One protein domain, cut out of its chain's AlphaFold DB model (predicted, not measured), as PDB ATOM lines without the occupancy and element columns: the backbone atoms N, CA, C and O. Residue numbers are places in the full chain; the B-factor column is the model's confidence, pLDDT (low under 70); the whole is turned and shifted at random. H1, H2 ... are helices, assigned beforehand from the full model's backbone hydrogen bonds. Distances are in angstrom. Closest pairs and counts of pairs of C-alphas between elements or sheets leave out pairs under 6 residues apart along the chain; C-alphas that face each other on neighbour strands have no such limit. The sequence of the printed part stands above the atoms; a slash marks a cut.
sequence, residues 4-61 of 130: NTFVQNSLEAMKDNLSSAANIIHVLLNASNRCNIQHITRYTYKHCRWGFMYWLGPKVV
ATOM      1  N   ASN A   4      13.960 -41.522  54.366       86.81
ATOM      2  CA  ASN A   4      13.519 -40.152  54.100       86.81
ATOM      3  C   ASN A   4      13.868 -39.719  52.673       86.81
ATOM      4  O   ASN A   4      13.061 -39.069  52.016       86.81
ATOM      5  N   THR A   5      15.017 -40.142  52.149       83.75
ATOM      6  CA  THR A   5      15.438 -39.808  50.780       83.75
ATOM      7  C   THR A   5      14.532 -40.460  49.720       83.75
ATOM      8  O   THR A   5      14.196 -39.835  48.715       83.75
ATOM      9  N   PHE A   6      14.076 -41.698  49.947       80.56
ATOM     10  CA  PHE A   6      13.139 -42.393  49.050       80.56
ATOM     11  C   PHE A   6      11.748 -41.737  49.026       80.56
ATOM     12  O   PHE A   6      11.151 -41.564  47.959       80.56
ATOM     13  N   VAL A   7      11.252 -41.339  50.201       85.69
ATOM     14  CA  VAL A   7       9.958 -40.656  50.341       85.69
ATOM     15  C   VAL A   7       9.997 -39.278  49.680       85.69
ATOM     16  O   VAL A   7       9.079 -38.945  48.935       85.69
ATOM     17  N   GLN A   8      11.068 -38.506  49.880       84.25
ATOM     18  CA  GLN A   8      11.209 -37.182  49.269       84.25
ATOM     19  C   GLN A   8      11.312 -37.253  47.741       84.25
ATOM     20  O   GLN A   8      10.602 -36.523  47.060       84.25
ATOM     21  N   ASN A   9      12.088 -38.188  47.181       84.56
ATOM     22  CA  ASN A   9      12.152 -38.362  45.724       84.56
ATOM     23  C   ASN A   9      10.798 -38.765  45.118       84.56
ATOM     24  O   ASN A   9      10.434 -38.291  44.044       84.56
ATOM     25  N   SER A  10      10.030 -39.611  45.814       79.06
ATOM     26  CA  SER A  10       8.683 -39.995  45.369       79.06
ATOM     27  C   SER A  10       7.686 -38.833  45.467       79.06
ATOM     28  O   SER A  10       6.832 -38.681  44.595       79.06
ATOM     29  N   LEU A  11       7.796 -37.997  46.505       87.38
ATOM     30  CA  LEU A  11       6.963 -36.808  46.692       87.38
ATOM     31  C   LEU A  11       7.270 -35.727  45.649       87.38
ATOM     32  O   LEU A  11       6.344 -35.155  45.077       87.38
ATOM     33  N   GLU A  12       8.548 -35.479  45.365       83.88
ATOM     34  CA  GLU A  12       8.972 -34.537  44.327       83.88
ATOM     35  C   GLU A  12       8.491 -34.974  42.941       83.88
ATOM     36  O   GLU A  12       7.872 -34.182  42.235       83.88
ATOM     37  N   ALA A  13       8.613 -36.262  42.601       78.50
ATOM     38  CA  ALA A  13       8.052 -36.792  41.355       78.50
ATOM     39  C   ALA A  13       6.516 -36.656  41.279       78.50
ATOM     40  O   ALA A  13       5.939 -36.506  40.201       78.50
ATOM     41  N   MET A  14       5.819 -36.706  42.415       81.12
ATOM     42  CA  MET A  14       4.364 -36.555  42.460       81.12
ATOM     43  C   MET A  14       3.921 -35.097  42.291       81.12
ATOM     44  O   MET A  14       2.872 -34.855  41.691       81.12
ATOM     45  N   LYS A  15       4.711 -34.125  42.768       78.88
ATOM     46  CA  LYS A  15       4.413 -32.688  42.638       78.88
ATOM     47  C   LYS A  15       4.300 -32.258  41.180       78.88
ATOM     48  O   LYS A  15       3.365 -31.533  40.843       78.88
ATOM     49  N   ASP A  16       5.167 -32.765  40.312       80.00
ATOM     50  CA  ASP A  16       5.124 -32.453  38.880       80.00
ATOM     51  C   ASP A  16       3.882 -33.043  38.199       80.00
ATOM     52  O   ASP A  16       3.239 -32.385  37.381       80.00
ATOM     53  N   ASN A  17       3.470 -34.247  38.600       79.25
ATOM     54  CA  ASN A  17       2.254 -34.889  38.095       79.25
ATOM     55  C   ASN A  17       0.978 -34.181  38.575       79.25
ATOM     56  O   ASN A  17       0.045 -33.994  37.797       79.25
ATOM     57  N   LEU A  18       0.949 -33.746  39.839       82.56
ATOM     58  CA  LEU A  18      -0.142 -32.953  40.412       82.56
ATOM     59  C   LEU A  18      -0.245 -31.579  39.745       82.56
ATOM     60  O   LEU A  18      -1.342 -31.144  39.393       82.56
ATOM     61  N   SER A  19       0.893 -30.921  39.525       85.75
ATOM     62  CA  SER A  19       0.978 -29.644  38.815       85.75
ATOM     63  C   SER A  19       0.509 -29.782  37.361       85.75
ATOM     64  O   SER A  19      -0.323 -29.004  36.892       85.75
ATOM     65  N   SER A  20       0.949 -30.838  36.670       81.88
ATOM     66  CA  SER A  20       0.506 -31.179  35.314       81.88
ATOM     67  C   SER A  20      -1.006 -31.436  35.251       81.88
ATOM     68  O   SER A  20      -1.701 -30.844  34.424       81.88
ATOM     69  N   ALA A  21      -1.549 -32.233  36.177       82.00
ATOM     70  CA  ALA A  21      -2.982 -32.503  36.265       82.00
ATOM     71  C   ALA A  21      -3.800 -31.226  36.521       82.00
ATOM     72  O   ALA A  21      -4.812 -30.998  35.853       82.00
ATOM     73  N   ALA A  22      -3.346 -30.359  37.432       87.62
ATOM     74  CA  ALA A  22      -3.986 -29.072  37.697       87.62
ATOM     75  C   ALA A  22      -4.002 -28.175  36.448       87.62
ATOM     76  O   ALA A  22      -5.022 -27.553  36.140       87.62
ATOM     77  N   ASN A  23      -2.906 -28.157  35.686       84.44
ATOM     78  CA  ASN A  23      -2.810 -27.386  34.450       84.44
ATOM     79  C   ASN A  23      -3.763 -27.921  33.364       84.44
ATOM     80  O   ASN A  23      -4.450 -27.142  32.703       84.44
ATOM     81  N   ILE A  24      -3.884 -29.249  33.226       81.25
ATOM     82  CA  ILE A  24      -4.834 -29.893  32.302       81.25
ATOM     83  C   ILE A  24      -6.279 -29.532  32.671       81.25
ATOM     84  O   ILE A  24      -7.048 -29.118  31.801       81.25
ATOM     85  N   ILE A  25      -6.648 -29.622  33.955       90.62
ATOM     86  CA  ILE A  25      -7.987 -29.242  34.437       90.62
ATOM     87  C   ILE A  25      -8.268 -27.770  34.125       90.62
ATOM     88  O   ILE A  25      -9.344 -27.447  33.622       90.62
ATOM     89  N   HIS A  26      -7.303 -26.880  34.369       88.19
ATOM     90  CA  HIS A  26      -7.459 -25.456  34.091       88.19
ATOM     91  C   HIS A  26      -7.686 -25.176  32.598       88.19
ATOM     92  O   HIS A  26      -8.601 -24.432  32.240       88.19
ATOM     93  N   VAL A  27      -6.903 -25.800  31.711       86.62
ATOM     94  CA  VAL A  27      -7.062 -25.654  30.255       86.62
ATOM     95  C   VAL A  27      -8.426 -26.167  29.793       86.62
ATOM     96  O   VAL A  27      -9.101 -25.479  29.026       86.62
ATOM     97  N   LEU A  28      -8.865 -27.329  30.287       87.56
ATOM     98  CA  LEU A  28     -10.167 -27.904  29.944       87.56
ATOM     99  C   LEU A  28     -11.333 -27.056  30.459       87.56
ATOM    100  O   LEU A  28     -12.307 -26.848  29.733       87.56
ATOM    101  N   LEU A  29     -11.228 -26.528  31.680       87.06
ATOM    102  CA  LEU A  29     -12.232 -25.639  32.256       87.06
ATOM    103  C   LEU A  29     -12.307 -24.322  31.474       87.06
ATOM    104  O   LEU A  29     -13.396 -23.865  31.135       87.06
ATOM    105  N   ASN A  30     -11.161 -23.740  31.114       85.69
ATOM    106  CA  ASN A  30     -11.097 -22.526  30.303       85.69
ATOM    107  C   ASN A  30     -11.662 -22.748  28.888       85.69
ATOM    108  O   ASN A  30     -12.439 -21.930  28.390       85.69
ATOM    109  N   ALA A  31     -11.327 -23.875  28.251       74.50
ATOM    110  CA  ALA A  31     -11.871 -24.253  26.950       74.50
ATOM    111  C   ALA A  31     -13.390 -24.481  27.017       74.50
ATOM    112  O   ALA A  31     -14.120 -23.924  26.197       74.50
ATOM    113  N   SER A  32     -13.878 -25.205  28.029       80.38
ATOM    114  CA  SER A  32     -15.314 -25.412  28.263       80.38
ATOM    115  C   SER A  32     -16.049 -24.104  28.520       80.38
ATOM    116  O   SER A  32     -17.099 -23.875  27.924       80.38
ATOM    117  N   ASN A  33     -15.492 -23.204  29.333       78.56
ATOM    118  CA  ASN A  33     -16.074 -21.884  29.576       78.56
ATOM    119  C   ASN A  33     -16.163 -21.074  28.282       78.56
ATOM    120  O   ASN A  33     -17.196 -20.469  27.997       78.56
ATOM    121  N   ARG A  34     -15.119 -21.113  27.445       79.31
ATOM    122  CA  ARG A  34     -15.119 -20.449  26.139       79.31
ATOM    123  C   ARG A  34     -16.162 -21.048  25.193       79.31
ATOM    124  O   ARG A  34     -16.874 -20.293  24.533       79.31
ATOM    125  N   CYS A  35     -16.292 -22.373  25.145       75.44
ATOM    126  CA  CYS A  35     -17.315 -23.064  24.358       75.44
ATOM    127  C   CYS A  35     -18.731 -22.754  24.860       75.44
ATOM    128  O   CYS A  35     -19.609 -22.494  24.044       75.44
ATOM    129  N   ASN A  36     -18.943 -22.711  26.177       69.88
ATOM    130  CA  ASN A  36     -20.231 -22.381  26.780       69.88
ATOM    131  C   ASN A  36     -20.629 -20.927  26.485       69.88
ATOM    132  O   ASN A  36     -21.739 -20.675  26.030       69.88
ATOM    133  N   ILE A  37     -19.702 -19.970  26.624       67.69
ATOM    134  CA  ILE A  37     -19.941 -18.566  26.250       67.69
ATOM    135  C   ILE A  37     -20.268 -18.463  24.760       67.69
ATOM    136  O   ILE A  37     -21.269 -17.856  24.397       67.69
ATOM    137  N   GLN A  38     -19.490 -19.106  23.883       72.69
ATOM    138  CA  GLN A  38     -19.774 -19.103  22.445       72.69
ATOM    139  C   GLN A  38     -21.116 -19.757  22.101       72.69
ATOM    140  O   GLN A  38     -21.780 -19.325  21.158       72.69
ATOM    141  N   HIS A  39     -21.509 -20.799  22.829       67.06
ATOM    142  CA  HIS A  39     -22.796 -21.459  22.665       67.06
ATOM    143  C   HIS A  39     -23.931 -20.521  23.087       67.06
ATOM    144  O   HIS A  39     -24.827 -20.259  22.290       67.06
ATOM    145  N   ILE A  40     -23.845 -19.915  24.275       61.81
ATOM    146  CA  ILE A  40     -24.809 -18.922  24.765       61.81
ATOM    147  C   ILE A  40     -24.906 -17.742  23.794       61.81
ATOM    148  O   ILE A  40     -26.009 -17.359  23.416       61.81
ATOM    149  N   THR A  41     -23.786 -17.194  23.319       65.19
ATOM    150  CA  THR A  41     -23.783 -16.083  22.354       65.19
ATOM    151  C   THR A  41     -24.420 -16.488  21.023       65.19
ATOM    152  O   THR A  41     -25.206 -15.727  20.467       65.19
ATOM    153  N   ARG A  42     -24.164 -17.703  20.514       64.75
ATOM    154  CA  ARG A  42     -24.802 -18.187  19.276       64.75
ATOM    155  C   ARG A  42     -26.306 -18.417  19.439       64.75
ATOM    156  O   ARG A  42     -27.066 -18.052  18.543       64.75
ATOM    157  N   TYR A  43     -26.739 -18.971  20.568       57.22
ATOM    158  CA  TYR A  43     -28.157 -19.197  20.856       57.22
ATOM    159  C   TYR A  43     -28.919 -17.894  21.115       57.22
ATOM    160  O   TYR A  43     -30.032 -17.723  20.623       57.22
ATOM    161  N   THR A  44     -28.313 -16.940  21.824       52.62
ATOM    162  CA  THR A  44     -28.929 -15.631  22.096       52.62
ATOM    163  C   THR A  44     -28.984 -14.748  20.848       52.62
ATOM    164  O   THR A  44     -29.997 -14.089  20.631       52.62
ATOM    165  N   TYR A  45     -27.975 -14.797  19.970       57.59
ATOM    166  CA  TYR A  45     -27.966 -14.038  18.713       57.59
ATOM    167  C   TYR A  45     -28.989 -14.549  17.683       57.59
ATOM    168  O   TYR A  45     -29.577 -13.766  16.942       57.59
ATOM    169  N   LYS A  46     -29.246 -15.865  17.640       55.97
ATOM    170  CA  LYS A  46     -30.266 -16.468  16.758       55.97
ATOM    171  C   LYS A  46     -31.699 -16.279  17.281       55.97
ATOM    172  O   LYS A  46     -32.641 -16.346  16.499       55.97
ATOM    173  N   HIS A  47     -31.866 -16.019  18.577       58.38
ATOM    174  CA  HIS A  47     -33.163 -15.853  19.230       58.38
ATOM    175  C   HIS A  47     -33.142 -14.660  20.204       58.38
ATOM    176  O   HIS A  47     -33.273 -14.824  21.422       58.38
ATOM    177  N   CYS A  48     -33.073 -13.435  19.671       58.09
ATOM    178  CA  CYS A  48     -33.120 -12.195  20.467       58.09
ATOM    179  C   CYS A  48     -34.337 -12.099  21.416       58.09
ATOM    180  O   CYS A  48     -34.325 -11.309  22.352       58.09
ATOM    181  N   ARG A  49     -35.387 -12.909  21.204       56.00
ATOM    182  CA  ARG A  49     -36.620 -12.912  22.009       56.00
ATOM    183  C   ARG A  49     -36.643 -13.927  23.166       56.00
ATOM    184  O   ARG A  49     -37.442 -13.753  24.076       56.00
ATOM    185  N   TRP A  50     -35.782 -14.952  23.155       54.41
ATOM    186  CA  TRP A  50     -35.766 -16.022  24.176       54.41
ATOM    187  C   TRP A  50     -34.550 -15.963  25.110       54.41
ATOM    188  O   TRP A  50     -34.635 -16.388  26.261       54.41
ATOM    189  N   GLY A  51     -33.435 -15.381  24.654       55.53
ATOM    190  CA  GLY A  51     -32.201 -15.272  25.440       55.53
ATOM    191  C   GLY A  51     -32.335 -14.470  26.742       55.53
ATOM    192  O   GLY A  51     -31.667 -14.778  27.724       55.53
ATOM    193  N   PHE A  52     -33.235 -13.483  26.776       55.41
ATOM    194  CA  PHE A  52     -33.456 -12.628  27.947       55.41
ATOM    195  C   PHE A  52     -34.220 -13.343  29.078       55.41
ATOM    196  O   PHE A  52     -33.957 -13.098  30.250       55.41
ATOM    197  N   MET A  53     -35.120 -14.276  28.747       55.44
ATOM    198  CA  MET A  53     -35.881 -15.052  29.741       55.44
ATOM    199  C   MET A  53     -35.044 -16.161  30.394       55.44
ATOM    200  O   MET A  53     -35.244 -16.451  31.567       55.44
ATOM    201  N   TYR A  54     -34.067 -16.729  29.676       54.25
ATOM    202  CA  TYR A  54     -33.139 -17.732  30.225       54.25
ATOM    203  C   TYR A  54     -32.003 -17.110  31.060       54.25
ATOM    204  O   TYR A  54     -31.429 -17.771  31.917       54.25
ATOM    205  N   TRP A  55     -31.674 -15.832  30.829       51.84
ATOM    206  CA  TRP A  55     -30.664 -15.109  31.614       51.84
ATOM    207  C   TRP A  55     -31.181 -14.691  33.005       51.84
ATOM    208  O   TRP A  55     -30.390 -14.569  33.936       51.84
ATOM    209  N   LEU A  56     -32.504 -14.532  33.175       54.69
ATOM    210  CA  LEU A  56     -33.131 -14.176  34.457       54.69
ATOM    211  C   LEU A  56     -33.443 -15.366  35.392       54.69
ATOM    212  O   LEU A  56     -33.930 -15.136  36.498       54.69
ATOM    213  N   GLY A  57     -33.118 -16.618  35.047       46.34
ATOM    214  CA  GLY A  57     -33.174 -17.700  36.039       46.34
ATOM    215  C   GLY A  57     -32.647 -19.063  35.574       46.34
ATOM    216  O   GLY A  57     -32.737 -19.368  34.388       46.34
ATOM    217  N   PRO A  58     -32.151 -19.927  36.486       48.34
ATOM    218  CA  PRO A  58     -31.757 -19.687  37.869       48.34
ATOM    219  C   PRO A  58     -30.260 -19.350  37.951       48.34
ATOM    220  O   PRO A  58     -29.455 -19.745  37.111       48.34
ATOM    221  N   LYS A  59     -29.872 -18.643  39.010       51.62
ATOM    222  CA  LYS A  59     -28.479 -18.473  39.430       51.62
ATOM    223  C   LYS A  59     -27.841 -19.860  39.550       51.62
ATOM    224  O   LYS A  59     -28.085 -20.563  40.527       51.62
ATOM    225  N   VAL A  60     -27.076 -20.264  38.536       49.38
ATOM    226  CA  VAL A  60     -26.332 -21.526  38.527       49.38
ATOM    227  C   VAL A  60     -25.226 -21.381  39.562       49.38
ATOM    228  O   VAL A  60     -24.126 -20.912  39.283       49.38
ATOM    229  N   VAL A  61     -25.556 -21.720  40.803       50.22
ATOM    230  CA  VAL A  61     -24.568 -22.136  41.785       50.22
ATOM    231  C   VAL A  61     -23.990 -23.414  41.196       50.22
ATOM    232  O   VAL A  61     -24.676 -24.431  41.137       50.22
TER     233      VAL A  61
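AT A GLANCE: This is residues 4 to 61 of the 130 residues of an uncharacterized protein of Thanatephorus cucumeris (strain AG1-IB / isolate 7/3/14) (UniProt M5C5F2). One long helix, H1, makes nearly the whole length of a thin rod, and beyond its last residue, Lys 46, the backbone folds back through the short helix H2 into a small hook. Residues 4 to 39 of H1 stand free, and so does the tail, residues 56 to 61. The printed part has 58 residues with two named helices, H1 then H2, and no named strand; the class is all helix. It is extended, with a radius of gyration of the C-alphas of 20.6 A and spans of 65 by 20 by 5 A.

IN THESE COORDINATES: H1 holds residues 4 to 46 and measures 62.2 A, from C-alpha 4 at (13.519, -40.152, 54.100) to C-alpha 46 at (-30.266, -16.468, 16.758). H2 holds residues 51 to 55 and ends with C-alpha 55 at (-30.664, -15.109, 31.614).

HOW THE PARTS SIT: H1 and H2 only just touch, with 3 pairs of C-alphas within 8 A, and only at the corner by their tight link of 4 residues. H1 touches H2 with residues 43 to 44 alone; the closest C-alphas, those of Thr 44 and Gly 51, are 4.7 A apart. Every O i to N i+4 pair is within hydrogen-bond range in H2, and 37 of 39 are in H1.

THE WHOLE: The two C-alphas farthest apart, those of Asn 4 and Arg 49, are 65.5 A apart. The printed part has no cut. Mean pLDDT of the printed part is 71.5, and residues 36 to 37 and 39 to 61 are under 70.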